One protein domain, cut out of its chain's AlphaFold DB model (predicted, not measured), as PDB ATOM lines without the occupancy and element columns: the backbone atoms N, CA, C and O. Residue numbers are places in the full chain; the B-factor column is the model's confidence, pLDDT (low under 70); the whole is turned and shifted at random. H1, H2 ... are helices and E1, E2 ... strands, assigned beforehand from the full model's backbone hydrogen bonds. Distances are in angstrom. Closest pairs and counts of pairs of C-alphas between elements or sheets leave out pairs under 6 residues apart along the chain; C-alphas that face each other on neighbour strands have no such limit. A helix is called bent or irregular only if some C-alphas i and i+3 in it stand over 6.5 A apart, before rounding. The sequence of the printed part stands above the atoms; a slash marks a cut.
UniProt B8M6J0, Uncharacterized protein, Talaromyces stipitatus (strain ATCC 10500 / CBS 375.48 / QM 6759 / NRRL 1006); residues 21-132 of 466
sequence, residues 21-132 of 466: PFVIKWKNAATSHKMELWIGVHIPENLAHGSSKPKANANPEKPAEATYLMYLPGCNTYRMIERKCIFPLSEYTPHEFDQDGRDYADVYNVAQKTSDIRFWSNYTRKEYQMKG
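This is residues 21 to 132 of the 466 residues of an uncharacterized protein of Talaromyces stipitatus (strain ATCC 10500 / CBS 375.48 / QM 6759 / NRRL 1006) (UniProt B8M6J0). One antiparallel sheet of five strands is folded back on itself into two leaves, E4 and E3 facing E1 and E5, with the bent strand E2 as the hinge. Two helices, H1 and H2, lie over the same face of this sheet, on the outside of the fold, and a long loop runs between E2 and E3. The printed part has 112 residues, with five named strands and then two named helices along the chain, E1 E2 E3 E4 E5 H1 H2; the sheet's order is E4, E3, E2, E1, E5. The class is mixed, helices and strands, with 55 residues, under half, in named elements. The whole is compact, with a radius of gyration of the C-alphas of 13.9 A, and spans 37 by 29 by 28 A.

E1, residues 21 to 27, and E2, residues 35 to 42, form a hairpin, antiparallel at 144 degrees, with N 24 and O 38 2.9 A apart. E2 bends by 65 degrees at residue 39, and its pairing is staggered: residues 35 to 41 pair with E1, residues 41 to 42 with E3, residues 67 to 72. E2 and E3 are also a hairpin, with N 41 and O 71 2.8 A apart. E4, residues 77 to 82, forms a hairpin with E3, antiparallel at 148 degrees, with N 70 and O 79 2.8 A apart. E1 to E4 is a meander, each strand the antiparallel neighbour of the one before. E5, residues 86 to 88, is an edge strand antiparallel to E1 at 146 degrees, with N 87 and O 23 2.8 A apart. Between the leaves, the closest C-alphas of E1 and E4 are those of Trp 26 and Ile 81, 7.2 A apart. H1, residues 104 to 113, is on the sheet at a height of 9.7 A, over E2 and E1; it runs along the strands, at 26 degrees to E2 on the local plane. Its closest C-alphas to E2 are those of Tyr 108 and Ile 39, 6.9 A apart. H2, residues 117 to 131, is on the same face at a height of 10.3 A, over E3 and E2, and slantwise to the strands, at 49 degrees to E3 on the local plane; it only just misses being over E4, on which 2 of its C-alphas fall. H1 and H2 are apart. Every O i to N i+4 pair is within hydrogen-bond range in H2, and 5 of 6 in H1.

E1 begins at C-alpha 21, (-33.528, 16.456, -26.597), and is 19.0 A long; E2 is 19.5 A, E3 14.9 A and E4 16.1 A long, and E5 is short. H1 is 14.4 A long. H2, 20.7 A long, ends at C-alpha 131, (-20.187, 11.976, -42.575).

The C-alphas farthest apart are those of Glu 61 and Gly 101, 40.3 A. The printed part has no cut. The links E2 to E3 and E5 to H1 are long. The mean pLDDT of the printed part is 78.6; residues 30 to 32, 50 to 65 and 91 to 102 are under 70.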
ATOM      1  N   PRO A  21     -33.226  15.869 -25.305       93.38
ATOM      2  CA  PRO A  21     -33.528  16.456 -26.597       93.38
ATOM      3  C   PRO A  21     -34.585  17.559 -26.484       93.38
ATOM      4  O   PRO A  21     -35.571  17.460 -25.754       93.38
ATOM      5  N   PHE A  22     -34.402  18.601 -27.285       93.38
ATOM      6  CA  PHE A  22     -35.285  19.752 -27.395       93.38
ATOM      7  C   PHE A  22     -35.555  20.068 -28.859       93.38
ATOM      8  O   PHE A  22     -34.750  19.767 -29.741       93.38
ATOM      9  N   VAL A  23     -36.658  20.757 -29.124       90.88
ATOM     10  CA  VAL A  23     -36.804  21.477 -30.389       90.88
ATOM     11  C   VAL A  23     -36.023  22.779 -30.257       90.88
ATOM     12  O   VAL A  23     -36.191  23.516 -29.288       90.88
ATOM     13  N   ILE A  24     -35.156  23.077 -31.219       91.00
ATOM     14  CA  ILE A  24     -34.373  24.313 -31.239       91.00
ATOM     15  C   ILE A  24     -34.715  25.150 -32.461       91.00
ATOM     16  O   ILE A  24     -34.991  24.611 -33.531       91.00
ATOM     17  N   LYS A  25     -34.660  26.475 -32.310       89.56
ATOM     18  CA  LYS A  25     -34.895  27.429 -33.399       89.56
ATOM     19  C   LYS A  25     -33.724  28.394 -33.532       89.56
ATOM     20  O   LYS A  25     -33.457  29.161 -32.615       89.56
ATOM     21  N   TRP A  26     -33.024  28.424 -34.662       87.38
ATOM     22  CA  TRP A  26     -31.882  29.335 -34.832       87.38
ATOM     23  C   TRP A  26     -31.833  29.961 -36.220       87.38
ATOM     24  O   TRP A  26     -32.429  29.470 -37.172       87.38
ATOM     25  N   LYS A  27     -31.097  31.070 -36.338       82.06
ATOM     26  CA  LYS A  27     -30.803  31.680 -37.638       82.06
ATOM     27  C   LYS A  27     -29.632  30.951 -38.267       82.06
ATOM     28  O   LYS A  27     -28.498  31.112 -37.812       82.06
ATOM     29  N   ASN A  28     -29.881  30.188 -39.322       78.44
ATOM     30  CA  ASN A  28     -28.804  29.524 -40.036       78.44
ATOM     31  C   ASN A  28     -28.108  30.521 -40.978       78.44
ATOM     32  O   ASN A  28     -28.699  31.063 -41.912       78.44
ATOM     33  N   ALA A  29     -26.827  30.789 -40.715       74.50
ATOM     34  CA  ALA A  29     -26.023  31.691 -41.535       74.50
ATOM     35  C   ALA A  29     -25.809  31.158 -42.964       74.50
ATOM     36  O   ALA A  29     -25.663  31.952 -43.889       74.50
ATOM     37  N   ALA A  30     -25.832  29.834 -43.159       69.25
ATOM     38  CA  ALA A  30     -25.622  29.205 -44.462       69.25
ATOM     39  C   ALA A  30     -26.832  29.363 -45.400       69.25
ATOM     40  O   ALA A  30     -26.658  29.472 -46.610       69.25
ATOM     41  N   THR A  31     -28.052  29.441 -44.862       67.25
ATOM     42  CA  THR A  31     -29.302  29.504 -45.644       67.25
ATOM     43  C   THR A  31     -29.905  30.912 -45.682       67.25
ATOM     44  O   THR A  31     -31.121  31.101 -45.653       67.25
ATOM     45  N   SER A  32     -29.042  31.931 -45.771       69.19
ATOM     46  CA  SER A  32     -29.433  33.350 -45.839       69.19
ATOM     47  C   SER A  32     -30.157  33.870 -44.585       69.19
ATOM     48  O   SER A  32     -31.085  34.668 -44.690       69.19
ATOM     49  N   HIS A  33     -29.732  33.439 -43.390       70.44
ATOM     50  CA  HIS A  33     -30.311  33.837 -42.094       70.44
ATOM     51  C   HIS A  33     -31.789  33.468 -41.902       70.44
ATOM     52  O   HIS A  33     -32.471  34.068 -41.061       70.44
ATOM     53  N   LYS A  34     -32.287  32.473 -42.641       80.00
ATOM     54  CA  LYS A  34     -33.603  31.898 -42.367       80.00
ATOM     55  C   LYS A  34     -33.614  31.263 -40.975       80.00
ATOM     56  O   LYS A  34     -32.600  30.749 -40.498       80.00
ATOM     57  N   MET A  35     -34.764  31.370 -40.311       79.31
ATOM     58  CA  MET A  35     -35.008  30.657 -39.060       79.31
ATOM     59  C   MET A  35     -35.246  29.194 -39.401       79.31
ATOM     60  O   MET A  35     -36.178  28.887 -40.137       79.31
ATOM     61  N   GLU A  36     -34.398  28.322 -38.877       82.88
ATOM     62  CA  GLU A  36     -34.518  26.878 -39.010       82.88
ATOM     63  C   GLU A  36     -34.933  26.273 -37.676       82.88
ATOM     64  O   GLU A  36     -34.607  26.806 -36.610       82.88
ATOM     65  N   LEU A  37     -35.675  25.172 -37.763       86.31
ATOM     66  CA  LEU A  37     -36.070  24.350 -36.632       86.31
ATOM     67  C   LEU A  37     -35.434  22.982 -36.774       86.31
ATOM     68  O   LEU A  37     -35.383  22.441 -37.876       86.31
ATOM     69  N   TRP A  38     -34.962  22.427 -35.665       89.19
ATOM     70  CA  TRP A  38     -34.377  21.090 -35.635       89.19
ATOM     71  C   TRP A  38     -34.468  20.479 -34.241       89.19
ATOM     72  O   TRP A  38     -34.902  21.143 -33.297       89.19
ATOM     73  N   ILE A  39     -34.041  19.225 -34.113       90.88
ATOM     74  CA  ILE A  39     -33.825  18.590 -32.813       90.88
ATOM     75  C   ILE A  39     -32.415  18.914 -32.328       90.88
ATOM     76  O   ILE A  39     -31.435  18.647 -33.016       90.88
ATOM     77  N   GLY A  40     -32.322  19.519 -31.149       93.56
ATOM     78  CA  GLY A  40     -31.070  19.796 -30.462       93.56
ATOM     79  C   GLY A  40     -30.952  18.936 -29.215       93.56
ATOM     80  O   GLY A  40     -31.872  18.909 -28.405       93.56
ATOM     81  N   VAL A  41     -29.825  18.259 -29.042       94.94
ATOM     82  CA  VAL A  41     -29.505  17.507 -27.826       94.94
ATOM     83  C   VAL A  41     -28.467  18.290 -27.045       94.94
ATOM     84  O   VAL A  41     -27.418  18.630 -27.593       94.94
ATOM     85  N   HIS A  42     -28.737  18.577 -25.776       93.88
ATOM     86  CA  HIS A  42     -27.770  19.283 -24.944       93.88
ATOM     87  C   HIS A  42     -26.605  18.352 -24.584       93.88
ATOM     88  O   HIS A  42     -26.818  17.286 -24.012       93.88
ATOM     89  N   ILE A  43     -25.369  18.725 -24.929       91.00
ATOM     90  CA  ILE A  43     -24.180  17.875 -24.748       91.00
ATOM     91  C   ILE A  43     -23.081  18.674 -24.033       91.00
ATOM     92  O   ILE A  43     -22.888  19.850 -24.349       91.00
ATOM     93  N   PRO A  44     -22.335  18.065 -23.092       88.88
ATOM     94  CA  PRO A  44     -21.236  18.741 -22.418       88.88
ATOM     95  C   PRO A  44     -20.058  18.982 -23.375       88.88
ATOM     96  O   PRO A  44     -19.788  18.199 -24.288       88.88
ATOM     97  N   GLU A  45     -19.310  20.065 -23.150       85.06
ATOM     98  CA  GLU A  45     -18.244  20.512 -24.064       85.06
ATOM     99  C   GLU A  45     -17.158  19.455 -24.320       85.06
ATOM    100  O   GLU A  45     -16.591  19.395 -25.410       85.06
ATOM    101  N   ASN A  46     -16.874  18.596 -23.338       82.56
ATOM    102  CA  ASN A  46     -15.883  17.527 -23.457       82.56
ATOM    103  C   ASN A  46     -16.294  16.411 -24.436       82.56
ATOM    104  O   ASN A  46     -15.423  15.670 -24.886       82.56
ATOM    105  N   LEU A  47     -17.580  16.299 -24.777       84.38
ATOM    106  CA  LEU A  47     -18.102  15.318 -25.734       84.38
ATOM    107  C   LEU A  47     -18.321  15.910 -27.140       84.38
ATOM    108  O   LEU A  47     -18.667  15.188 -28.074       84.38
ATOM    109  N   ALA A  48     -18.095  17.214 -27.328       84.00
ATOM    110  CA  ALA A  48     -18.324  17.902 -28.595       84.00
ATOM    111  C   ALA A  48     -17.149  17.742 -29.580       84.00
ATOM    112  O   ALA A  48     -16.293  18.624 -29.732       84.00
ATOM    113  N   HIS A  49     -17.109  16.604 -30.273       74.75
ATOM    114  CA  HIS A  49     -16.043  16.243 -31.210       74.75
ATOM    115  C   HIS A  49     -15.873  17.253 -32.359       74.75
ATOM    116  O   HIS A  49     -16.827  17.625 -33.037       74.75
ATOM    117  N   GLY A  50     -14.632  17.687 -32.612       66.50
ATOM    118  CA  GLY A  50     -14.291  18.527 -33.769       66.50
ATOM    119  C   GLY A  50     -14.825  19.965 -33.724       66.50
ATOM    120  O   GLY A  50     -14.536  20.740 -34.637       66.50
ATOM    121  N   SER A  51     -15.553  20.348 -32.671       62.78
ATOM    122  CA  SER A  51     -15.994  21.724 -32.479       62.78
ATOM    123  C   SER A  51     -14.793  22.604 -32.113       62.78
ATOM    124  O   SER A  51     -14.005  22.300 -31.214       62.78
ATOM    125  N   SER A  52     -14.598  23.704 -32.844       55.06
ATOM    126  CA  SER A  52     -13.682  24.743 -32.384       55.06
ATOM    127  C   SER A  52     -14.255  25.296 -31.084       55.06
ATOM    128  O   SER A  52     -15.399  25.750 -31.074       55.06
ATOM    129  N   LYS A  53     -13.478  25.215 -29.991       56.06
ATOM    130  CA  LYS A  53     -13.886  25.696 -28.662       56.06
ATOM    131  C   LYS A  53     -14.604  27.043 -28.812       56.06
ATOM    132  O   LYS A  53     -13.970  27.997 -29.283       56.06
ATOM    133  N   PRO A  54     -15.902  27.136 -28.483       51.97
ATOM    134  CA  PRO A  54     -16.597  28.402 -28.591       51.97
ATOM    135  C   PRO A  54     -15.938  29.411 -27.645       51.97
ATOM    136  O   PRO A  54     -15.459  29.068 -26.565       51.97
ATOM    137  N   LYS A  55     -15.879  30.682 -28.058       50.00
ATOM    138  CA  LYS A  55     -15.511  31.763 -27.138       50.00
ATOM    139  C   LYS A  55     -16.618  31.838 -26.089       50.00
ATOM    140  O   LYS A  55     -17.720  32.275 -26.412       50.00
ATOM    141  N   ALA A  56     -16.331  31.353 -24.884       46.84
ATOM    142  CA  ALA A  56     -17.254  31.347 -23.761       46.84
ATOM    143  C   ALA A  56     -17.743  32.774 -23.473       46.84
ATOM    144  O   ALA A  56     -17.023  33.586 -22.901       46.84
ATOM    145  N   ASN A  57     -18.969  33.071 -23.897       48.56
ATOM    146  CA  ASN A  57     -19.721  34.258 -23.494       48.56
ATOM    147  C   ASN A  57     -20.925  33.870 -22.616       48.56
ATOM    148  O   ASN A  57     -21.835  34.674 -22.435       48.56
ATOM    149  N   ALA A  58     -20.954  32.644 -22.080       49.53
ATOM    150  CA  ALA A  58     -21.935  32.260 -21.077       49.53
ATOM    151  C   ALA A  58     -21.606  33.025 -19.790       49.53
ATOM    152  O   ALA A  58     -20.704  32.648 -19.048       49.53
ATOM    153  N   ASN A  59     -22.281  34.153 -19.572       49.75
ATOM    154  CA  ASN A  59     -22.205  34.873 -18.313       49.75
ATOM    155  C   ASN A  59     -23.106  34.139 -17.299       49.75
ATOM    156  O   ASN A  59     -24.329  34.183 -17.456       49.75
ATOM    157  N   PRO A  60     -22.547  33.447 -16.288       49.84
ATOM    158  CA  PRO A  60     -23.326  32.625 -15.360       49.84
ATOM    159  C   PRO A  60     -24.292  33.440 -14.485       49.84
ATOM    160  O   PRO A  60     -25.178  32.872 -13.859       49.84
ATOM    161  N   GLU A  61     -24.163  34.771 -14.457       54.66
ATOM    162  CA  GLU A  61     -25.001  35.660 -13.644       54.66
ATOM    163  C   GLU A  61     -26.375  35.979 -14.266       54.66
ATOM    164  O   GLU A  61     -27.227  36.569 -13.601       54.66
ATOM    165  N   LYS A  62     -26.629  35.595 -15.528       62.84
ATOM    166  CA  LYS A  62     -27.906  35.855 -16.215       62.84
ATOM    167  C   LYS A  62     -28.458  34.603 -16.915       62.84
ATOM    168  O   LYS A  62     -28.179  34.396 -18.097       62.84
ATOM    169  N   PRO A  63     -29.310  33.804 -16.250       59.16
ATOM    170  CA  PRO A  63     -29.850  32.564 -16.823       59.16
ATOM    171  C   PRO A  63     -30.704  32.783 -18.087       59.16
ATOM    172  O   PRO A  63     -30.750  31.917 -18.958       59.16
ATOM    173  N   ALA A  64     -31.324  33.957 -18.247       59.69
ATOM    174  CA  ALA A  64     -32.098  34.310 -19.444       59.69
ATOM    175  C   ALA A  64     -31.231  34.542 -20.703       59.69
ATOM    176  O   ALA A  64     -31.722  34.420 -21.826       59.69
ATOM    177  N   GLU A  65     -29.944  34.860 -20.531       66.00
ATOM    178  CA  GLU A  65     -28.964  35.040 -21.614       66.00
ATOM    179  C   GLU A  65     -28.067  33.795 -21.777       66.00
ATOM    180  O   GLU A  65     -27.115  33.807 -22.562       66.00
ATOM    181  N   ALA A  66     -28.366  32.707 -21.053       76.50
ATOM    182  CA  ALA A  66     -27.604  31.472 -21.134       76.50
ATOM    183  C   ALA A  66     -27.677  30.878 -22.546       76.50
ATOM    184  O   ALA A  66     -28.746  30.771 -23.163       76.50
ATOM    185  N   THR A  67     -26.510  30.484 -23.048       85.75
ATOM    186  CA  THR A  67     -26.370  29.729 -24.290       85.75
ATOM    187  C   THR A  67     -25.937  28.315 -23.953       85.75
ATOM    188  O   THR A  67     -25.065  28.113 -23.111       85.75
ATOM    189  N   TYR A  68     -26.558  27.348 -24.612       89.06
ATOM    190  CA  TYR A  68     -26.348  25.926 -24.384       89.06
ATOM    191  C   TYR A  68     -25.734  25.301 -25.627       89.06
ATOM    192  O   TYR A  68     -26.135  25.625 -26.749       89.06
ATOM    193  N   LEU A  69     -24.760  24.413 -25.435       90.88
ATOM    194  CA  LEU A  69     -24.145  23.683 -26.533       90.88
ATOM    195  C   LEU A  69     -25.060  22.530 -26.949       90.88
ATOM    196  O   LEU A  69     -25.187  21.525 -26.254       90.88
ATOM    197  N   MET A  70     -25.705  22.691 -28.096       93.12
ATOM    198  CA  MET A  70     -26.618  21.710 -28.662       93.12
ATOM    199  C   MET A  70     -25.943  20.984 -29.817       93.12
ATOM    200  O   MET A  70     -25.427  21.616 -30.741       93.12
ATOM    201  N   TYR A  71     -25.972  19.661 -29.784       93.12
ATOM    202  CA  TYR A  71     -25.698  18.813 -30.934       93.12
ATOM    203  C   TYR A  71     -26.960  18.665 -31.782       93.12
ATOM    204  O   TYR A  71     -28.057  18.552 -31.241       93.12
ATOM    205  N   LEU A  72     -26.807  18.695 -33.105       91.44
ATOM    206  CA  LEU A  72     -27.891  18.574 -34.073       91.44
ATOM    207  C   LEU A  72     -27.748  17.225 -34.798       91.44
ATOM    208  O   LEU A  72     -27.001  17.161 -35.782       91.44
ATOM    209  N   PRO A  73     -28.439  16.161 -34.341       89.62
ATOM    210  CA  PRO A  73     -28.355  14.843 -34.962       89.62
ATOM    211  C   PRO A  73     -28.862  14.893 -36.401       89.62
ATOM    212  O   PRO A  73     -29.803  15.628 -36.706       89.62
ATOM    213  N   GLY A  74     -28.229  14.146 -37.298       86.88
ATOM    214  CA  GLY A  74     -28.524  14.201 -38.728       86.88
ATOM    215  C   GLY A  74     -27.768  15.327 -39.437       86.88
ATOM    216  O   GLY A  74     -27.489  15.208 -40.619       86.88
ATOM    217  N   CYS A  75     -27.379  16.402 -38.749       84.94
ATOM    218  CA  CYS A  75     -26.572  17.482 -39.328       84.94
ATOM    219  C   CYS A  75     -25.084  17.377 -38.965       84.94
ATOM    220  O   CYS A  75     -24.295  18.184 -39.454       84.94
ATOM    221  N   ASN A  76     -24.716  16.464 -38.056       85.62
ATOM    222  CA  ASN A  76     -23.367  16.310 -37.509       85.62
ATOM    223  C   ASN A  76     -22.702  17.636 -37.077       85.62
ATOM    224  O   ASN A  76     -21.526  17.896 -37.343       85.62
ATOM    225  N   THR A  77     -23.462  18.534 -36.445       86.88
ATOM    226  CA  THR A  77     -22.958  19.866 -36.087       86.88
ATOM    227  C   THR A  77     -23.337  20.258 -34.669       86.88
ATOM    228  O   THR A  77     -24.335  19.791 -34.120       86.88
ATOM    229  N   TYR A  78     -22.536  21.144 -34.082       89.38
ATOM    230  CA  TYR A  78     -22.751  21.691 -32.747       89.38
ATOM    231  C   TYR A  78     -23.033  23.189 -32.843       89.38
ATOM    232  O   TYR A  78     -22.375  23.917 -33.598       89.38
ATOM    233  N   ARG A  79     -24.007  23.673 -32.072       88.88
ATOM    234  CA  ARG A  79     -24.406  25.084 -32.043       88.88
ATOM    235  C   ARG A  79     -24.638  25.559 -30.620       88.88
ATOM    236  O   ARG A  79     -25.256  24.871 -29.821       88.88
ATOM    237  N   MET A  80     -24.196  26.782 -30.340       89.00
ATOM    238  CA  MET A  80     -24.610  27.502 -29.139       89.00
ATOM    239  C   MET A  80     -26.011  28.061 -29.375       89.00
ATOM    240  O   MET A  80     -26.203  28.880 -30.278       89.00
ATOM    241  N   ILE A  81     -26.982  27.609 -28.589       90.44
ATOM    242  CA  ILE A  81     -28.388  27.992 -28.709       90.44
ATOM    243  C   ILE A  81     -28.795  28.768 -27.462       90.44
ATOM    244  O   ILE A  81     -28.599  28.314 -26.338       90.44
ATOM    245  N   GLU A  82     -29.351  29.960 -27.659       89.12
ATOM    246  CA  GLU A  82     -29.902  30.767 -26.568       89.12
ATOM    247  C   GLU A  82     -31.131  30.088 -25.962       89.12
ATOM    248  O   GLU A  82     -31.951  29.523 -26.684       89.12
ATOM    249  N   ARG A  83     -31.321  30.219 -24.649       88.25
ATOM    250  CA  ARG A  83     -32.446  29.595 -23.938       88.25
ATOM    251  C   ARG A  83     -33.822  29.862 -24.557       88.25
ATOM    252  O   ARG A  83     -34.624  28.947 -24.704       88.25
ATOM    253  N   LYS A  84     -34.083  31.105 -24.976       89.00
ATOM    254  CA  LYS A  84     -35.355  31.518 -25.607       89.00
ATOM    255  C   LYS A  84     -35.646  30.823 -26.946       89.00
ATOM    256  O   LYS A  84     -36.739  30.957 -27.484       89.00
ATOM    257  N   CYS A  85     -34.648  30.136 -27.493       90.81
ATOM    258  CA  CYS A  85     -34.704  29.375 -28.728       90.81
ATOM    259  C   CYS A  85     -34.801  27.858 -28.489       90.81
ATOM    260  O   CYS A  85     -34.683  27.099 -29.450       90.81
ATOM    261  N   ILE A  86     -34.983  27.427 -27.236       91.81
ATOM    262  CA  ILE A  86     -35.132  26.030 -26.827       91.81
ATOM    263  C   ILE A  86     -36.589  25.801 -26.425       91.81
ATOM    264  O   ILE A  86     -37.144  26.519 -25.590       91.81
ATOM    265  N   PHE A  87     -37.200  24.786 -27.017       91.25
ATOM    266  CA  PHE A  87     -38.600  24.427 -26.848       91.25
ATOM    267  C   PHE A  87     -38.681  22.956 -26.417       91.25
ATOM    268  O   PHE A  87     -37.863  22.144 -26.860       91.25
ATOM    269  N   PRO A  88     -39.640  22.586 -25.553       89.44
ATOM    270  CA  PRO A  88     -39.776  21.204 -25.117       89.44
ATOM    271  C   PRO A  88     -40.087  20.298 -26.311       89.44
ATOM    272  O   PRO A  88     -40.843  20.673 -27.211       89.44
ATOM    273  N   LEU A  89     -39.515  19.094 -26.308       86.25
ATOM    274  CA  LEU A  89     -39.898  18.052 -27.252       86.25
ATOM    275  C   LEU A  89     -41.301  17.549 -26.868       86.25
ATOM    276  O   LEU A  89     -41.455  16.777 -25.928       86.25
ATOM    277  N   SER A  90     -42.340  18.047 -27.540       79.06
ATOM    278  CA  SER A  90     -43.721  17.593 -27.328       79.06
ATOM    279  C   SER A  90     -43.991  16.271 -28.036       79.06
ATOM    280  O   SER A  90     -43.313  15.966 -29.007       79.06
ATOM    281  N   GLU A  91     -45.028  15.536 -27.617       59.59
ATOM    282  CA  GLU A  91     -45.512  14.306 -28.282       59.59
ATOM    283  C   GLU A  91     -45.981  14.523 -29.730       59.59
ATOM    284  O   GLU A  91     -46.072  13.576 -30.507       59.59
ATOM    285  N   TYR A  92     -46.285  15.770 -30.094       62.78
ATOM    286  CA  TYR A  92     -46.741  16.144 -31.427       62.78
ATOM    287  C   TYR A  92     -45.656  16.927 -32.157       62.78
ATOM    288  O   TYR A  92     -45.061  17.849 -31.588       62.78
ATOM    289  N   THR A  93     -45.451  16.598 -33.431       63.62
ATOM    290  CA  THR A  93     -44.570  17.338 -34.334       63.62
ATOM    291  C   THR A  93     -45.106  18.758 -34.549       63.62
ATOM    292  O   THR A  93     -46.268  18.917 -34.937       63.62
ATOM    293  N   PRO A  94     -44.301  19.809 -34.320       66.75
ATOM    294  CA  PRO A  94     -44.724  21.172 -34.613       66.75
ATOM    295  C   PRO A  94     -45.036  21.342 -36.104       66.75
ATOM    296  O   PRO A  94     -44.254  20.927 -36.954       66.75
ATOM    297  N   HIS A  95     -46.136  22.021 -36.439       65.31
ATOM    298  CA  HIS A  95     -46.545  22.273 -37.835       65.31
ATOM    299  C   HIS A  95     -45.466  23.021 -38.645       65.31
ATOM    300  O   HIS A  95     -45.433  22.973 -39.874       65.31
ATOM    301  N   GLU A  96     -44.568  23.737 -37.967       65.25
ATOM    302  CA  GLU A  96     -43.433  24.419 -38.592       65.25
ATOM    303  C   GLU A  96     -42.417  23.440 -39.241       65.25
ATOM    304  O   GLU A  96     -41.591  23.893 -40.029       65.25
ATOM    305  N   PHE A  97     -42.499  22.121 -38.983       64.62
ATOM    306  CA  PHE A  97     -41.636  21.089 -39.586       64.62
ATOM    307  C   PHE A  97     -42.143  20.493 -40.906       64.62
ATOM    308  O   PHE A  97     -41.331  20.003 -41.686       64.62
ATOM    309  N   ASP A  98     -43.441  20.584 -41.215       56.53
ATOM    310  CA  ASP A  98     -44.037  19.976 -42.423       56.53
ATOM    311  C   ASP A  98     -43.601  20.652 -43.745       56.53
ATOM    312  O   ASP A  98     -44.059  20.277 -44.824       56.53
ATOM    313  N   GLN A  99     -42.748  21.681 -43.689       52.28
ATOM    314  CA  GLN A  99     -42.439  22.537 -44.841       52.28
ATOM    315  C   GLN A  99     -41.162  22.173 -45.602       52.28
ATOM    316  O   GLN A  99     -41.029  22.601 -46.745       52.28
ATOM    317  N   ASP A 100     -40.276  21.346 -45.050       52.09
ATOM    318  CA  ASP A 100     -39.057  20.920 -45.739       52.09
ATOM    319  C   ASP A 100     -38.885  19.408 -45.564       52.09
ATOM    320  O   ASP A 100     -38.649  18.953 -44.449       52.09
ATOM    321  N   GLY A 101     -39.003  18.635 -46.651       50.97
ATOM    322  CA  GLY A 101     -38.914  17.164 -46.686       50.97
ATOM    323  C   GLY A 101     -37.542  16.596 -46.304       50.97
ATOM    324  O   GLY A 101     -36.882  15.976 -47.129       50.97
ATOM    325  N   ARG A 102     -37.110  16.850 -45.069       61.59
ATOM    326  CA  ARG A 102     -35.863  16.389 -44.453       61.59
ATOM    327  C   ARG A 102     -36.168  15.256 -43.473       61.59
ATOM    328  O   ARG A 102     -37.290  15.169 -42.975       61.59
ATOM    329  N   ASP A 103     -35.147  14.477 -43.124       70.19
ATOM    330  CA  ASP A 103     -35.159  13.310 -42.213       70.19
ATOM    331  C   ASP A 103     -35.530  13.622 -40.744       70.19
ATOM    332  O   ASP A 103     -35.182  12.904 -39.807       70.19
ATOM    333  N   TYR A 104     -36.252  14.717 -40.510       75.81
ATOM    334  CA  TYR A 104     -36.707  15.152 -39.202       75.81
ATOM    335  C   TYR A 104     -37.512  14.074 -38.478       75.81
ATOM    336  O   TYR A 104     -37.305  13.873 -37.286       75.81
ATOM    337  N   ALA A 105     -38.412  13.379 -39.183       77.81
ATOM    338  CA  ALA A 105     -39.256  12.350 -38.581       77.81
ATOM    339  C   ALA A 105     -38.417  11.237 -37.937       77.81
ATOM    340  O   ALA A 105     -38.723  10.793 -36.832       77.81
ATOM    341  N   ASP A 106     -37.321  10.844 -38.583       81.75
ATOM    342  CA  ASP A 106     -36.427   9.804 -38.086       81.75
ATOM    343  C   ASP A 106     -35.592  10.295 -36.895       81.75
ATOM    344  O   ASP A 106     -35.542   9.611 -35.870       81.75
ATOM    345  N   VAL A 107     -35.033  11.515 -36.955       84.31
ATOM    346  CA  VAL A 107     -34.335  12.120 -35.797       84.31
ATOM    347  C   VAL A 107     -35.285  12.256 -34.605       84.31
ATOM    348  O   VAL A 107     -34.924  11.954 -33.469       84.31
ATOM    349  N   TYR A 108     -36.507  12.711 -34.861       85.31
ATOM    350  CA  TYR A 108     -37.539  12.911 -33.856       85.31
ATOM    351  C   TYR A 108     -37.937  11.589 -33.190       85.31
ATOM    352  O   TYR A 108     -37.986  11.515 -31.964       85.31
ATOM    353  N   ASN A 109     -38.131  10.525 -33.977       83.88
ATOM    354  CA  ASN A 109     -38.444   9.189 -33.468       83.88
ATOM    355  C   ASN A 109     -37.341   8.636 -32.558       83.88
ATOM    356  O   ASN A 109     -37.642   7.969 -31.571       83.88
ATOM    357  N   VAL A 110     -36.068   8.893 -32.874       87.12
ATOM    358  CA  VAL A 110     -34.946   8.517 -31.999       87.12
ATOM    359  C   VAL A 110     -34.957   9.368 -30.731       87.12
ATOM    360  O   VAL A 110     -34.864   8.833 -29.628       87.12
ATOM    361  N   ALA A 111     -35.147  10.680 -30.868       88.19
ATOM    362  CA  ALA A 111     -35.133  11.607 -29.745       88.19
ATOM    363  C   ALA A 111     -36.266  11.384 -28.736       88.19
ATOM    364  O   ALA A 111     -36.077  11.599 -27.544       88.19
ATOM    365  N   GLN A 112     -37.422  10.891 -29.174       87.81
ATOM    366  CA  GLN A 112     -38.491  10.500 -28.254       87.81
ATOM    367  C   GLN A 112     -38.160   9.252 -27.424       87.81
ATOM    368  O   GLN A 112     -38.740   9.063 -26.357       87.81
ATOM    369  N   LYS A 113     -37.257   8.388 -27.900       87.31
ATOM    370  CA  LYS A 113     -36.957   7.100 -27.256       87.31
ATOM    371  C   LYS A 113     -35.889   7.196 -26.172       87.31
ATOM    372  O   LYS A 113     -35.800   6.290 -25.350       87.31
ATOM    373  N   THR A 114     -35.061   8.241 -26.175       87.25
ATOM    374  CA  THR A 114     -33.916   8.321 -25.264       87.25
ATOM    375  C   THR A 114     -33.510   9.750 -24.920       87.25
ATOM    376  O   THR A 114     -33.422  10.633 -25.773       87.25
ATOM    377  N   SER A 115     -33.203   9.947 -23.641       89.50
ATOM    378  CA  SER A 115     -32.523  11.124 -23.100       89.50
ATOM    379  C   SER A 115     -31.144  10.774 -22.525       89.50
ATOM    380  O   SER A 115     -30.559  11.571 -21.795       89.50
ATOM    381  N   ASP A 116     -30.623   9.574 -22.810       89.69
ATOM    382  CA  ASP A 116     -29.340   9.118 -22.270       89.69
ATOM    383  C   ASP A 116     -28.179   9.811 -22.993       89.69
ATOM    384  O   ASP A 116     -27.970   9.655 -24.199       89.69
ATOM    385  N   ILE A 117     -27.375  10.564 -22.243       90.75
ATOM    386  CA  ILE A 117     -26.193  11.235 -22.780       90.75
ATOM    387  C   ILE A 117     -25.161  10.251 -23.351       90.75
ATOM    388  O   ILE A 117     -24.464  10.597 -24.302       90.75
ATOM    389  N   ARG A 118     -25.076   9.020 -22.832       89.38
ATOM    390  CA  ARG A 118     -24.176   7.977 -23.356       89.38
ATOM    391  C   ARG A 118     -24.616   7.536 -24.743       89.38
ATOM    392  O   ARG A 118     -23.787   7.458 -25.649       89.38
ATOM    393  N   PHE A 119     -25.924   7.339 -24.930       92.12
ATOM    394  CA  PHE A 119     -26.502   7.064 -26.244       92.12
ATOM    395  C   PHE A 119     -26.129   8.178 -27.219       92.12
ATOM    396  O   PHE A 119     -25.543   7.912 -28.266       92.12
ATOM    397  N   TRP A 120     -26.392   9.432 -26.846       91.81
ATOM    398  CA  TRP A 120     -26.118  10.568 -27.719       91.81
ATOM    399  C   TRP A 120     -24.629  10.763 -27.995       91.81
ATOM    400  O   TRP A 120     -24.267  11.088 -29.120       91.81
ATOM    401  N   SER A 121     -23.752  10.496 -27.027       87.38
ATOM    402  CA  SER A 121     -22.301  10.529 -27.228       87.38
ATOM    403  C   SER A 121     -21.816   9.465 -28.213       87.38
ATOM    404  O   SER A 121     -20.903   9.718 -28.997       87.38
ATOM    405  N   ASN A 122     -22.395   8.266 -28.173       88.25
ATOM    406  CA  ASN A 122     -22.073   7.211 -29.131       88.25
ATOM    407  C   ASN A 122     -22.649   7.539 -30.510       88.25
ATOM    408  O   ASN A 122     -21.984   7.334 -31.527       88.25
ATOM    409  N   TYR A 123     -23.858   8.102 -30.537       87.88
ATOM    410  CA  TYR A 123     -24.530   8.545 -31.750       87.88
ATOM    411  C   TYR A 123     -23.717   9.626 -32.475       87.88
ATOM    412  O   TYR A 123     -23.436   9.482 -33.663       87.88
ATOM    413  N   THR A 124     -23.253  10.660 -31.763       88.44
ATOM    414  CA  THR A 124     -22.436  11.737 -32.348       88.44
ATOM    415  C   THR A 124     -21.128  11.206 -32.925       88.44
ATOM    416  O   THR A 124     -20.717  11.617 -34.007       88.44
ATOM    417  N   ARG A 125     -20.473  10.266 -32.228       85.81
ATOM    418  CA  ARG A 125     -19.219   9.649 -32.671       85.81
ATOM    419  C   ARG A 125     -19.414   8.855 -33.957       85.81
ATOM    420  O   ARG A 125     -18.630   9.017 -34.889       85.81
ATOM    421  N   LYS A 126     -20.464   8.034 -34.009       87.31
ATOM    422  CA  LYS A 126     -20.825   7.260 -35.199       87.31
ATOM    423  C   LYS A 126     -21.167   8.184 -36.370       87.31
ATOM    424  O   LYS A 126     -20.616   8.004 -37.455       87.31
ATOM    425  N   GLU A 127     -21.999   9.209 -36.155       85.75
ATOM    426  CA  GLU A 127     -22.346  10.188 -37.199       85.75
ATOM    427  C   GLU A 127     -21.107  10.905 -37.738       85.75
ATOM    428  O   GLU A 127     -20.918  11.006 -38.952       85.75
ATOM    429  N   TYR A 128     -20.210  11.314 -36.845       83.31
ATOM    430  CA  TYR A 128     -18.960  11.956 -37.217       83.31
ATOM    431  C   TYR A 128     -18.046  11.059 -38.063       83.31
ATOM    432  O   TYR A 128     -17.416  11.548 -39.003       83.31
ATOM    433  N   GLN A 129     -17.982   9.759 -37.759       82.88
ATOM    434  CA  GLN A 129     -17.198   8.788 -38.530       82.88
ATOM    435  C   GLN A 129     -17.740   8.598 -39.951       82.88
ATOM    436  O   GLN A 129     -16.950   8.522 -40.887       82.88
ATOM    437  N   MET A 130     -19.064   8.559 -40.127       81.00
ATOM    438  CA  MET A 130     -19.675   8.335 -41.444       81.00
ATOM    439  C   MET A 130     -19.654   9.571 -42.342       81.00
ATOM    440  O   MET A 130     -19.302   9.480 -43.516       81.00
ATOM    441  N   LYS A 131     -20.022  10.734 -41.799       78.94
ATOM    442  CA  LYS A 131     -20.187  11.976 -42.575       78.94
ATOM    443  C   LYS A 131     -18.901  12.770 -42.756       78.94
ATOM    444  O   LYS A 131     -18.806  13.664 -43.599       78.94
ATOM    445  N   GLY A 132     -17.895  12.476 -41.937       70.19
ATOM    446  CA  GLY A 132     -16.683  13.276 -41.856       70.19
ATOM    447  C   GLY A 132     -16.945  14.704 -41.357       70.19
ATOM    448  O   GLY A 132     -18.029  15.064 -40.900       70.19
TER     449      GLY A 132